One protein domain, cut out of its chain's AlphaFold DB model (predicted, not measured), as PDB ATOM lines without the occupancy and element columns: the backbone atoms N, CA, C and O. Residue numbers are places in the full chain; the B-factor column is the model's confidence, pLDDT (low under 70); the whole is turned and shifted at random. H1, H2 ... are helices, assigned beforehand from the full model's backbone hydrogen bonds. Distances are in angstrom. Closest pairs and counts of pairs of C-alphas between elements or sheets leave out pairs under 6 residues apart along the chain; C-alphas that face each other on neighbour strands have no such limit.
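AT A GLANCE: This is residues 7 to 100 of the 102 residues of an uncharacterized protein of Mycolicibacterium sp. (ex Dasyatis americana) (UniProt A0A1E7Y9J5). Three helices, H1, H2 and H4, lie side by side in a flat row with H2 in the middle, and the shorter H3 is set at a steep tilt by the ends of H2 and H4. H1 and H2 make a helical hairpin whose loop, residues 22 to 32, sticks out from the body, and a second long loop, residues 66 to 86, winds past H4 on the side away from H1. The printed part has 94 residues with four named helices, H1, H2, H3 and H4 along the chain, and no named strand; the class is all helix. The whole is loose, with a radius of gyration of the C-alphas of 15.6 A, and its C-alphas span 47 by 31 by 17 A, only just flat.

IN THESE COORDINATES: H1 holds residues 7 to 20, from C-alpha 7 at (14.170, -37.992, 13.260), and is 20.0 A long from first to last C-alpha. H2, residues 35 to 52, is the longest helix at 25.9 A; its C-alpha 35 is at (33.124, -40.359, 11.374). H3, residues 56 to 65, measures 14.2 A. H4, residues 87 to 98, measures 16.5 A and ends with C-alpha 98 at (11.285, -50.428, 19.350).

HOW THE PARTS SIT: H1 touches H2, and the two form a hairpin: they run opposite ways at a shallow tilt of 16 degrees, and their closest C-alphas, those of Ala 7 and Gly 45, are 4.3 A apart. H2 and H3 are close but not clearly touching, with the C-alphas of Gly 51 and Val 59 the closest at 5.8 A. H2 also touches H4, the same way at a shallow tilt of 19 degrees; the closest C-alphas are those of Leu 47 and Ala 95, 5.2 A apart. H3 touches residues 94 to 98 of H4 alone, opposite ways at a steep tilt of 46 degrees, and the closest C-alphas are those of Ile 62 and Leu 98, at 7.0 A. H1 is apart from H3 and from H4. The helix packing is only just mostly aligned, with 2 of 3 touching pairs at a shallow tilt. In H1, H2, H3 and H4 every O i to N i+4 pair is within hydrogen-bond range.

THE WHOLE: The two C-alphas farthest apart, those of Glu 28 and Glu 57, are 50.0 A apart. Without residues 22 to 32, which stand free, the body spans 38 by 32 by 17 A. The printed part has no cut. The links H1 to H2, 14 residues, and H3 to H4, 21 residues, are long, and the link H2 to H3, 3 residues, is tight. In the second long link, residues 76 to 77 pair with residues 83 to 84, antiparallel. The mean pLDDT of the printed part is 70.8; it is under 70 at residues 20 to 38, 40, 67 to 76, 87 and 100.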
ATOM      1  N   ALA A   7      13.538 -37.239  14.344       75.81
ATOM      2  CA  ALA A   7      14.170 -37.992  13.260       75.81
ATOM      3  C   ALA A   7      14.613 -37.077  12.108       75.81
ATOM      4  O   ALA A   7      15.731 -37.183  11.599       75.81
ATOM      5  N   THR A   8      13.753 -36.127  11.733       76.88
ATOM      6  CA  THR A   8      14.037 -35.153  10.670       76.88
ATOM      7  C   THR A   8      15.222 -34.258  11.037       76.88
ATOM      8  O   THR A   8      16.108 -34.025  10.213       76.88
ATOM      9  N   GLN A   9      15.268 -33.774  12.279       76.19
ATOM     10  CA  GLN A   9      16.358 -32.929  12.771       76.19
ATOM     11  C   GLN A   9      17.690 -33.693  12.842       76.19
ATOM     12  O   GLN A   9      18.715 -33.172  12.404       76.19
ATOM     13  N   ALA A  10      17.678 -34.934  13.335       74.88
ATOM     14  CA  ALA A  10      18.870 -35.775  13.433       74.88
ATOM     15  C   ALA A  10      19.461 -36.118  12.053       74.88
ATOM     16  O   ALA A  10      20.665 -35.964  11.848       74.88
ATOM     17  N   ASN A  11      18.617 -36.465  11.075       76.12
ATOM     18  CA  ASN A  11      19.064 -36.708   9.699       76.12
ATOM     19  C   ASN A  11      19.685 -35.453   9.069       76.12
ATOM     20  O   ASN A  11      20.729 -35.534   8.425       76.12
ATOM     21  N   ALA A  12      19.100 -34.273   9.296       81.12
ATOM     22  CA  ALA A  12      19.669 -33.019   8.804       81.12
ATOM     23  C   ALA A  12      21.051 -32.716   9.417       81.12
ATOM     24  O   ALA A  12      21.920 -32.160   8.744       81.12
ATOM     25  N   ILE A  13      21.275 -33.089  10.682       76.81
ATOM     26  CA  ILE A  13      22.590 -32.985  11.330       76.81
ATOM     27  C   ILE A  13      23.585 -33.955  10.683       76.81
ATOM     28  O   ILE A  13      24.690 -33.528  10.347       76.81
ATOM     29  N   ALA A  14      23.197 -35.213  10.454       74.88
ATOM     30  CA  ALA A  14      24.046 -36.202   9.787       74.88
ATOM     31  C   ALA A  14      24.479 -35.727   8.389       74.88
ATOM     32  O   ALA A  14      25.664 -35.761   8.063       74.88
ATOM     33  N   GLU A  15      23.548 -35.198   7.593       79.56
ATOM     34  CA  GLU A  15      23.846 -34.677   6.253       79.56
ATOM     35  C   GLU A  15      24.775 -33.459   6.284       79.56
ATOM     36  O   GLU A  15      25.728 -33.384   5.507       79.56
ATOM     37  N   ARG A  16      24.577 -32.532   7.229       79.50
ATOM     38  CA  ARG A  16      25.500 -31.401   7.421       79.50
ATOM     39  C   ARG A  16      26.900 -31.868   7.809       79.50
ATOM     40  O   ARG A  16      27.879 -31.311   7.317       79.50
ATOM     41  N   LEU A  17      26.999 -32.882   8.668       73.62
ATOM     42  CA  LEU A  17      28.283 -33.457   9.056       73.62
ATOM     43  C   LEU A  17      28.968 -34.118   7.856       73.62
ATOM     44  O   LEU A  17      30.128 -33.808   7.603       73.62
ATOM     45  N   LYS A  18      28.252 -34.922   7.058       71.56
ATOM     46  CA  LYS A  18      28.779 -35.528   5.818       71.56
ATOM     47  C   LYS A  18      29.315 -34.481   4.841       71.56
ATOM     48  O   LYS A  18      30.408 -34.648   4.315       71.56
ATOM     49  N   GLN A  19      28.584 -33.382   4.647       74.50
ATOM     50  CA  GLN A  19      29.005 -32.267   3.786       74.50
ATOM     51  C   GLN A  19      30.223 -31.510   4.333       74.50
ATOM     52  O   GLN A  19      30.972 -30.909   3.567       74.50
ATOM     53  N   SER A  20      30.416 -31.528   5.654       68.38
ATOM     54  CA  SER A  20      31.547 -30.876   6.318       68.38
ATOM     55  C   SER A  20      32.821 -31.722   6.354       68.38
ATOM     56  O   SER A  20      33.862 -31.192   6.732       68.38
ATOM     57  N   VAL A  21      32.766 -33.002   5.960       64.69
ATOM     58  CA  VAL A  21      33.951 -33.852   5.783       64.69
ATOM     59  C   VAL A  21      34.512 -33.593   4.378       64.69
ATOM     60  O   VAL A  21      33.922 -34.057   3.400       64.69
ATOM     61  N   PRO A  22      35.635 -32.865   4.214       55.91
ATOM     62  CA  PRO A  22      36.286 -32.759   2.913       55.91
ATOM     63  C   PRO A  22      36.750 -34.156   2.485       55.91
ATOM     64  O   PRO A  22      37.113 -34.962   3.343       55.91
ATOM     65  N   ALA A  23      36.786 -34.442   1.177       53.25
ATOM     66  CA  ALA A  23      37.458 -35.630   0.647       53.25
ATOM     67  C   ALA A  23      38.856 -35.747   1.291       53.25
ATOM     68  O   ALA A  23      39.717 -34.893   1.092       53.25
ATOM     69  N   TYR A  24      39.030 -36.734   2.165       45.56
ATOM     70  CA  TYR A  24      40.084 -36.726   3.175       45.56
ATOM     71  C   TYR A  24      41.468 -36.988   2.556       45.56
ATOM     72  O   TYR A  24      41.733 -38.086   2.070       45.56
ATOM     73  N   GLN A  25      42.364 -35.996   2.613       44.00
ATOM     74  CA  GLN A  25      43.815 -36.208   2.616       44.00
ATOM     75  C   GLN A  25      44.301 -36.131   4.075       44.00
ATOM     76  O   GLN A  25      44.030 -35.123   4.730       44.00
ATOM     77  N   PRO A  26      44.978 -37.162   4.611       40.09
ATOM     78  CA  PRO A  26      45.395 -37.183   6.011       40.09
ATOM     79  C   PRO A  26      46.558 -36.214   6.275       40.09
ATOM     80  O   PRO A  26      47.570 -36.305   5.580       40.09
ATOM     81  N   PRO A  27      46.497 -35.367   7.320       42.91
ATOM     82  CA  PRO A  27      47.682 -34.800   7.947       42.91
ATOM     83  C   PRO A  27      48.019 -35.544   9.254       42.91
ATOM     84  O   PRO A  27      47.133 -35.983   9.987       42.91
ATOM     85  N   GLU A  28      49.315 -35.651   9.552       48.53
ATOM     86  CA  GLU A  28      49.973 -36.438  10.618       48.53
ATOM     87  C   GLU A  28      49.645 -36.049  12.081       48.53
ATOM     88  O   GLU A  28      50.403 -36.343  13.001       48.53
ATOM     89  N   THR A  29      48.488 -35.454  12.357       49.78
ATOM     90  CA  THR A  29      48.023 -35.197  13.730       49.78
ATOM     91  C   THR A  29      46.511 -35.367  13.775       49.78
ATOM     92  O   THR A  29      45.752 -34.510  13.328       49.78
ATOM     93  N   VAL A  30      46.079 -36.533  14.252       42.72
ATOM     94  CA  VAL A  30      44.689 -37.001  14.213       42.72
ATOM     95  C   VAL A  30      43.824 -36.163  15.161       42.72
ATOM     96  O   VAL A  30      43.797 -36.399  16.367       42.72
ATOM     97  N   ALA A  31      43.085 -35.193  14.618       49.19
ATOM     98  CA  ALA A  31      41.867 -34.710  15.265       49.19
ATOM     99  C   ALA A  31      40.914 -35.911  15.440       49.19
ATOM    100  O   ALA A  31      40.840 -36.726  14.514       49.19
ATOM    101  N   PRO A  32      40.210 -36.068  16.581       52.56
ATOM    102  CA  PRO A  32      39.267 -37.169  16.764       52.56
ATOM    103  C   PRO A  32      38.319 -37.191  15.563       52.56
ATOM    104  O   PRO A  32      37.663 -36.194  15.267       52.56
ATOM    105  N   SER A  33      38.361 -38.288  14.801       57.75
ATOM    106  CA  SER A  33      37.719 -38.412  13.489       57.75
ATOM    107  C   SER A  33      36.260 -37.954  13.549       57.75
ATOM    108  O   SER A  33      35.588 -38.249  14.526       57.75
ATOM    109  N   VAL A  34      35.747 -37.282  12.515       60.75
ATOM    110  CA  VAL A  34      34.337 -36.831  12.433       60.75
ATOM    111  C   VAL A  34      33.367 -37.998  12.168       60.75
ATOM    112  O   VAL A  34      32.172 -37.896  12.431       60.75
ATOM    113  N   VAL A  35      33.885 -39.139  11.705       63.16
ATOM    114  CA  VAL A  35      33.124 -40.359  11.374       63.16
ATOM    115  C   VAL A  35      32.202 -40.844  12.515       63.16
ATOM    116  O   VAL A  35      31.011 -41.007  12.259       63.16
ATOM    117  N   PRO A  36      32.646 -40.955  13.783       67.38
ATOM    118  CA  PRO A  36      31.798 -41.368  14.901       67.38
ATOM    119  C   PRO A  36      30.657 -40.384  15.211       67.38
ATOM    120  O   PRO A  36      29.651 -40.781  15.791       67.38
ATOM    121  N   LEU A  37      30.781 -39.101  14.837       65.44
ATOM    122  CA  LEU A  37      29.709 -38.113  15.022       65.44
ATOM    123  C   LEU A  37      28.608 -38.261  13.966       65.44
ATOM    124  O   LEU A  37      27.435 -38.062  14.282       65.44
ATOM    125  N   ILE A  38      28.973 -38.630  12.734       69.31
ATOM    126  CA  ILE A  38      28.010 -38.951  11.671       69.31
ATOM    127  C   ILE A  38      27.229 -40.206  12.056       69.31
ATOM    128  O   ILE A  38      26.000 -40.174  12.069       69.31
ATOM    129  N   GLU A  39      27.934 -41.269  12.451       70.69
ATOM    130  CA  GLU A  39      27.321 -42.529  12.891       70.69
ATOM    131  C   GLU A  39      26.367 -42.312  14.074       70.69
ATOM    132  O   GLU A  39      25.262 -42.857  14.102       70.69
ATOM    133  N   LEU A  40      26.747 -41.464  15.037       69.81
ATOM    134  CA  LEU A  40      25.883 -41.111  16.160       69.81
ATOM    135  C   LEU A  40      24.615 -40.372  15.707       69.81
ATOM    136  O   LEU A  40      23.525 -40.692  16.183       69.81
ATOM    137  N   ALA A  41      24.734 -39.398  14.803       71.69
ATOM    138  CA  ALA A  41      23.581 -38.650  14.303       71.69
ATOM    139  C   ALA A  41      22.593 -39.560  13.547       71.69
ATOM    140  O   ALA A  41      21.381 -39.440  13.739       71.69
ATOM    141  N   GLU A  42      23.097 -40.508  12.754       77.25
ATOM    142  CA  GLU A  42      22.275 -41.505  12.056       77.25
ATOM    143  C   GLU A  42      21.573 -42.460  13.032       77.25
ATOM    144  O   GLU A  42      20.373 -42.714  12.897       77.25
ATOM    145  N   LEU A  43      22.280 -42.932  14.066       74.38
ATOM    146  CA  LEU A  43      21.696 -43.769  15.118       74.38
ATOM    147  C   LEU A  43      20.574 -43.050  15.875       74.38
ATOM    148  O   LEU A  43      19.524 -43.644  16.127       74.38
ATOM    149  N   VAL A  44      20.766 -41.771  16.211       76.00
ATOM    150  CA  VAL A  44      19.732 -40.948  16.862       76.00
ATOM    151  C   VAL A  44      18.526 -40.758  15.940       76.00
ATOM    152  O   VAL A  44      17.388 -40.862  16.402       76.00
ATOM    153  N   GLY A  45      18.753 -40.523  14.644       75.69
ATOM    154  CA  GLY A  45      17.681 -40.382  13.658       75.69
ATOM    155  C   GLY A  45      16.832 -41.641  13.522       75.69
ATOM    156  O   GLY A  45      15.603 -41.563  13.563       75.69
ATOM    157  N   GLU A  46      17.467 -42.809  13.436       80.81
ATOM    158  CA  GLU A  46      16.763 -44.091  13.352       80.81
ATOM    159  C   GLU A  46      16.004 -44.421  14.646       80.81
ATOM    160  O   GLU A  46      14.854 -44.868  14.589       80.81
ATOM    161  N   LEU A  47      16.599 -44.152  15.813       74.19
ATOM    162  CA  LEU A  47      15.935 -44.340  17.104       74.19
ATOM    163  C   LEU A  47      14.680 -43.463  17.212       74.19
ATOM    164  O   LEU A  47      13.605 -43.953  17.562       74.19
ATOM    165  N   ALA A  48      14.804 -42.183  16.860       78.06
ATOM    166  CA  ALA A  48      13.694 -41.240  16.869       78.06
ATOM    167  C   ALA A  48      12.597 -41.651  15.883       78.06
ATOM    168  O   ALA A  48      11.426 -41.651  16.249       78.06
ATOM    169  N   ARG A  49      12.961 -42.082  14.669       84.12
ATOM    170  CA  ARG A  49      11.997 -42.539  13.657       84.12
ATOM    171  C   ARG A  49      11.171 -43.718  14.163       84.12
ATOM    172  O   ARG A  49       9.963 -43.753  13.950       84.12
ATOM    173  N   ARG A  50      11.809 -44.687  14.826       79.62
ATOM    174  CA  ARG A  50      11.101 -45.834  15.416       79.62
ATOM    175  C   ARG A  50      10.240 -45.421  16.601       79.62
ATOM    176  O   ARG A  50       9.113 -45.885  16.698       79.62
ATOM    177  N   GLY A  51      10.734 -44.527  17.456       80.94
ATOM    178  CA  GLY A  51       9.946 -43.969  18.556       80.94
ATOM    179  C   GLY A  51       8.698 -43.229  18.066       80.94
ATOM    180  O   GLY A  51       7.611 -43.451  18.581       80.94
ATOM    181  N   GLU A  52       8.825 -42.424  17.012       84.06
ATOM    182  CA  GLU A  52       7.717 -41.681  16.388       84.06
ATOM    183  C   GLU A  52       6.644 -42.600  15.763       84.06
ATOM    184  O   GLU A  52       5.512 -42.168  15.561       84.06
ATOM    185  N   GLN A  53       6.977 -43.862  15.468       84.56
ATOM    186  CA  GLN A  53       6.058 -44.864  14.906       84.56
ATOM    187  C   GLN A  53       5.318 -45.686  15.970       84.56
ATOM    188  O   GLN A  53       4.432 -46.467  15.621       84.56
ATOM    189  N   GLN A  54       5.674 -45.534  17.245       80.56
ATOM    190  CA  GLN A  54       5.114 -46.299  18.354       80.56
ATOM    191  C   GLN A  54       4.243 -45.403  19.251       80.56
ATOM    192  O   GLN A  54       4.476 -44.195  19.340       80.56
ATOM    193  N   PRO A  55       3.249 -45.964  19.964       84.19
ATOM    194  CA  PRO A  55       2.540 -45.230  21.008       84.19
ATOM    195  C   PRO A  55       3.513 -44.718  22.079       84.19
ATOM    196  O   PRO A  55       4.445 -45.420  22.471       84.19
ATOM    197  N   ALA A  56       3.273 -43.514  22.606       78.56
ATOM    198  CA  ALA A  56       4.162 -42.882  23.589       78.56
ATOM    199  C   ALA A  56       4.389 -43.745  24.847       78.56
ATOM    200  O   ALA A  56       5.487 -43.772  25.402       78.56
ATOM    201  N   GLU A  57       3.366 -44.486  25.271       79.12
ATOM    202  CA  GLU A  57       3.430 -45.425  26.395       79.12
ATOM    203  C   GLU A  57       4.390 -46.588  26.109       79.12
ATOM    204  O   GLU A  57       5.223 -46.928  26.949       79.12
ATOM    205  N   THR A  58       4.349 -47.138  24.891       82.19
ATOM    206  CA  THR A  58       5.258 -48.194  24.426       82.19
ATOM    207  C   THR A  58       6.698 -47.698  24.379       82.19
ATOM    208  O   THR A  58       7.593 -48.361  24.899       82.19
ATOM    209  N   VAL A  59       6.925 -46.502  23.822       80.94
ATOM    210  CA  VAL A  59       8.260 -45.882  23.784       80.94
ATOM    211  C   VAL A  59       8.804 -45.691  25.197       80.94
ATOM    212  O   VAL A  59       9.943 -46.055  25.473       80.94
ATOM    213  N   THR A  60       7.985 -45.157  26.102       77.81
ATOM    214  CA  THR A  60       8.388 -44.895  27.489       77.81
ATOM    215  C   THR A  60       8.735 -46.190  28.217       77.81
ATOM    216  O   THR A  60       9.783 -46.260  28.855       77.81
ATOM    217  N   SER A  61       7.910 -47.232  28.077       79.88
ATOM    218  CA  SER A  61       8.174 -48.546  28.674       79.88
ATOM    219  C   SER A  61       9.498 -49.133  28.182       79.88
ATOM    220  O   SER A  61      10.323 -49.539  28.994       79.88
ATOM    221  N   ILE A  62       9.739 -49.109  26.868       78.56
ATOM    222  CA  ILE A  62      10.969 -49.635  26.259       78.56
ATOM    223  C   ILE A  62      12.191 -48.823  26.712       78.56
ATOM    224  O   ILE A  62      13.222 -49.394  27.056       78.56
ATOM    225  N   LEU A  63      12.100 -47.492  26.773       77.00
ATOM    226  CA  LEU A  63      13.214 -46.655  27.233       77.00
ATOM    227  C   LEU A  63      13.515 -46.815  28.727       77.00
ATOM    228  O   LEU A  63      14.663 -46.634  29.126       77.00
ATOM    229  N   LEU A  64      12.514 -47.130  29.552       75.94
ATOM    230  CA  LEU A  64      12.705 -47.427  30.973       75.94
ATOM    231  C   LEU A  64      13.300 -48.825  31.177       75.94
ATOM    232  O   LEU A  64      14.240 -48.980  31.951       75.94
ATOM    233  N   GLU A  65      12.806 -49.826  30.449       76.12
ATOM    234  CA  GLU A  65      13.319 -51.199  30.499       76.12
ATOM    235  C   GLU A  65      14.750 -51.298  29.957       76.12
ATOM    236  O   GLU A  65      15.581 -52.037  30.485       76.12
ATOM    237  N   HIS A  66      15.077 -50.511  28.935       73.62
ATOM    238  CA  HIS A  66      16.409 -50.498  28.341       73.62
ATOM    239  C   HIS A  66      17.278 -49.318  28.788       73.62
ATOM    240  O   HIS A  66      18.338 -49.080  28.200       73.62
ATOM    241  N   GLN A  67      16.884 -48.603  29.846       67.56
ATOM    242  CA  GLN A  67      17.754 -47.636  30.509       67.56
ATOM    243  C   GLN A  67      18.869 -48.408  31.227       67.56
ATOM    244  O   GLN A  67      18.657 -49.012  32.274       67.56
ATOM    245  N   GLY A  68      20.056 -48.458  30.617       60.31
ATOM    246  CA  GLY A  68      21.232 -49.063  31.242       60.31
ATOM    247  C   GLY A  68      21.728 -48.227  32.433       60.31
ATOM    248  O   GLY A  68      21.441 -47.029  32.501       60.31
ATOM    249  N   PRO A  69      22.505 -48.818  33.357       54.81
ATOM    250  CA  PRO A  69      23.137 -48.089  34.447       54.81
ATOM    251  C   PRO A  69      24.195 -47.163  33.841       54.81
ATOM    252  O   PRO A  69      25.290 -47.616  33.555       54.81
ATOM    253  N   PHE A  70      23.831 -45.911  33.550       53.91
ATOM    254  CA  PHE A  70      24.693 -44.811  33.087       53.91
ATOM    255  C   PHE A  70      25.998 -45.227  32.374       53.91
ATOM    256  O   PHE A  70      26.999 -45.527  33.022       53.91
ATOM    257  N   PHE A  71      26.020 -45.162  31.036       56.97
ATOM    258  CA  PHE A  71      27.220 -45.446  30.238       56.97
ATOM    259  C   PHE A  71      28.400 -44.566  30.665       56.97
ATOM    260  O   PHE A  71      28.471 -43.387  30.329       56.97
ATOM    261  N   ASN A  72      29.359 -45.165  31.366       53.66
ATOM    262  CA  ASN A  72      30.621 -44.540  31.768       53.66
ATOM    263  C   ASN A  72      31.789 -44.913  30.832       53.66
ATOM    264  O   ASN A  72      32.943 -44.634  31.144       53.66
ATOM    265  N   GLY A  73      31.496 -45.558  29.697       52.50
ATOM    266  CA  GLY A  73      32.496 -46.041  28.742       52.50
ATOM    267  C   GLY A  73      33.025 -47.457  29.012       52.50
ATOM    268  O   GLY A  73      33.873 -47.918  28.254       52.50
ATOM    269  N   ALA A  74      32.525 -48.157  30.037       59.09
ATOM    270  CA  ALA A  74      32.753 -49.589  30.256       59.09
ATOM    271  C   ALA A  74      31.554 -50.441  29.786       59.09
ATOM    272  O   ALA A  74      30.461 -49.919  29.539       59.09
ATOM    273  N   GLU A  75      31.751 -51.763  29.662       64.62
ATOM    274  CA  GLU A  75      30.656 -52.700  29.379       64.62
ATOM    275  C   GLU A  75      29.528 -52.500  30.391       64.62
ATOM    276  O   GLU A  75      29.739 -52.547  31.602       64.62
ATOM    277  N   SER A  76      28.330 -52.245  29.878       68.69
ATOM    278  CA  SER A  76      27.154 -51.947  30.683       68.69
ATOM    279  C   SER A  76      26.096 -53.010  30.415       68.69
ATOM    280  O   SER A  76      25.851 -53.383  29.264       68.69
ATOM    281  N   GLN A  77      25.471 -53.518  31.472       74.94
ATOM    282  CA  GLN A  77      24.378 -54.475  31.349       74.94
ATOM    283  C   GLN A  77      23.055 -53.715  31.230       74.94
ATOM    284  O   GLN A  77      22.691 -52.939  32.110       74.94
ATOM    285  N   CYS A  78      22.334 -53.924  30.135       76.06
ATOM    286  CA  CYS A  78      20.964 -53.454  29.980       76.06
ATOM    287  C   CYS A  78      20.048 -54.209  30.955       76.06
ATOM    288  O   CYS A  78      20.269 -55.398  31.191       76.06
ATOM    289  N   SER A  79      18.975 -53.591  31.456       74.38
ATOM    290  CA  SER A  79      18.056 -54.272  32.388       74.38
ATOM    291  C   SER A  79      17.347 -55.489  31.773       74.38
ATOM    292  O   SER A  79      16.925 -56.380  32.501       74.38
ATOM    293  N   CYS A  80      17.310 -55.598  30.439       78.44
ATOM    294  CA  CYS A  80      16.863 -56.794  29.717       78.44
ATOM    295  C   CYS A  80      17.904 -57.940  29.684       78.44
ATOM    296  O   CYS A  80      17.710 -58.936  28.993       78.44
ATOM    297  N   GLY A  81      19.048 -57.790  30.359       77.69
ATOM    298  CA  GLY A  81      20.104 -58.801  30.476       77.69
ATOM    299  C   GLY A  81      21.200 -58.753  29.403       77.69
ATOM    300  O   GLY A  81      22.238 -59.392  29.589       77.69
ATOM    301  N   LEU A  82      21.022 -57.986  28.318       80.56
ATOM    302  CA  LEU A  82      22.022 -57.850  27.251       80.56
ATOM    303  C   LEU A  82      23.209 -56.986  27.707       80.56
ATOM    304  O   LEU A  82      23.026 -55.895  28.244       80.56
ATOM    305  N   TRP A  83      24.428 -57.434  27.419       80.75
ATOM    306  CA  TRP A  83      25.645 -56.650  27.624       80.75
ATOM    307  C   TRP A  83      25.959 -55.793  26.400       80.75
ATOM    308  O   TRP A  83      26.057 -56.296  25.280       80.75
ATOM    309  N   VAL A  84      26.160 -54.495  26.618       75.94
ATOM    310  CA  VAL A  84      26.487 -53.520  25.574       75.94
ATOM    311  C   VAL A  84      27.779 -52.792  25.922       75.94
ATOM    312  O   VAL A  84      27.948 -52.268  27.019       75.94
ATOM    313  N   LYS A  85      28.722 -52.783  24.975       74.62
ATOM    314  CA  LYS A  85      30.083 -52.255  25.190       74.62
ATOM    315  C   LYS A  85      30.237 -50.783  24.824       74.62
ATOM    316  O   LYS A  85      31.194 -50.141  25.234       74.62
ATOM    317  N   THR A  86      29.330 -50.263  23.998       73.62
ATOM    318  CA  THR A  86      29.407 -48.911  23.442       73.62
ATOM    319  C   THR A  86      28.024 -48.273  23.407       73.62
ATOM    320  O   THR A  86      27.010 -48.968  23.302       73.62
ATOM    321  N   ALA A  87      27.984 -46.939  23.425       69.50
ATOM    322  CA  ALA A  87      26.745 -46.180  23.255       69.50
ATOM    323  C   ALA A  87      26.046 -46.504  21.918       69.50
ATOM    324  O   ALA A  87      24.823 -46.614  21.871       69.50
ATOM    325  N   GLY A  88      26.816 -46.737  20.846       73.88
ATOM    326  CA  GLY A  88      26.270 -47.147  19.549       73.88
ATOM    327  C   GLY A  88      25.637 -48.543  19.569       73.88
ATOM    328  O   GLY A  88      24.549 -48.733  19.028       73.88
ATOM    329  N   GLY A  89      26.265 -49.506  20.256       77.06
ATOM    330  CA  GLY A  89      25.703 -50.848  20.441       77.06
ATOM    331  C   GLY A  89      24.397 -50.835  21.236       77.06
ATOM    332  O   GLY A  89      23.459 -51.555  20.897       77.06
ATOM    333  N   TRP A  90      24.299 -49.963  22.241       77.81
ATOM    334  CA  TRP A  90      23.050 -49.729  22.963       77.81
ATOM    335  C   TRP A  90      21.969 -49.097  22.085       77.81
ATOM    336  O   TRP A  90      20.851 -49.604  22.052       77.81
ATOM    337  N   ALA A  91      22.290 -48.046  21.324       76.69
ATOM    338  CA  ALA A  91      21.317 -47.393  20.446       76.69
ATOM    339  C   ALA A  91      20.740 -48.375  19.411       76.69
ATOM    340  O   ALA A  91      19.528 -48.415  19.197       76.69
ATOM    341  N   ALA A  92      21.590 -49.227  18.828       79.44
ATOM    342  CA  ALA A  92      21.162 -50.283  17.915       79.44
ATOM    343  C   ALA A  92      20.255 -51.325  18.598       79.44
ATOM    344  O   ALA A  92      19.267 -51.766  18.005       79.44
ATOM    345  N   HIS A  93      20.569 -51.704  19.840       83.00
ATOM    346  CA  HIS A  93      19.745 -52.608  20.647       83.00
ATOM    347  C   HIS A  93      18.350 -52.025  20.916       83.00
ATOM    348  O   HIS A  93      17.346 -52.649  20.578       83.00
ATOM    349  N   VAL A  94      18.271 -50.792  21.422       80.38
ATOM    350  CA  VAL A  94      16.984 -50.130  21.703       80.38
ATOM    351  C   VAL A  94      16.174 -49.916  20.421       80.38
ATOM    352  O   VAL A  94      14.962 -50.122  20.415       80.38
ATOM    353  N   ALA A  95      16.825 -49.579  19.303       79.12
ATOM    354  CA  ALA A  95      16.149 -49.472  18.011       79.12
ATOM    355  C   ALA A  95      15.521 -50.809  17.566       79.12
ATOM    356  O   ALA A  95      14.424 -50.819  17.001       79.12
ATOM    357  N   ARG A  96      16.169 -51.953  17.828       82.06
ATOM    358  CA  ARG A  96      15.580 -53.280  17.561       82.06
ATOM    359  C   ARG A  96      14.368 -53.555  18.447       82.06
ATOM    360  O   ARG A  96      13.331 -53.927  17.899       82.06
ATOM    361  N   ALA A  97      14.465 -53.261  19.743       82.81
ATOM    362  CA  ALA A  97      13.359 -53.413  20.688       82.81
ATOM    363  C   ALA A  97      12.136 -52.563  20.288       82.81
ATOM    364  O   ALA A  97      11.022 -53.077  20.212       82.81
ATOM    365  N   LEU A  98      12.344 -51.298  19.896       79.44
ATOM    366  CA  LEU A  98      11.285 -50.428  19.350       79.44
ATOM    367  C   LEU A  98      10.683 -50.943  18.031       79.44
ATOM    368  O   LEU A  98       9.574 -50.560  17.660       79.44
ATOM    369  N   GLY A  99      11.415 -51.783  17.299       75.00
ATOM    370  CA  GLY A  99      10.940 -52.449  16.087       75.00
ATOM    371  C   GLY A  99      10.250 -53.793  16.334       75.00
ATOM    372  O   GLY A  99       9.904 -54.453  15.358       75.00
ATOM    373  N   GLY A 100      10.086 -54.218  17.593       64.50
ATOM    374  CA  GLY A 100       9.462 -55.495  17.954       64.50
ATOM    375  C   GLY A 100      10.358 -56.728  17.785       64.50
ATOM    376  O   GLY A 100       9.857 -57.846  17.849       64.50
TER     377      GLY A 100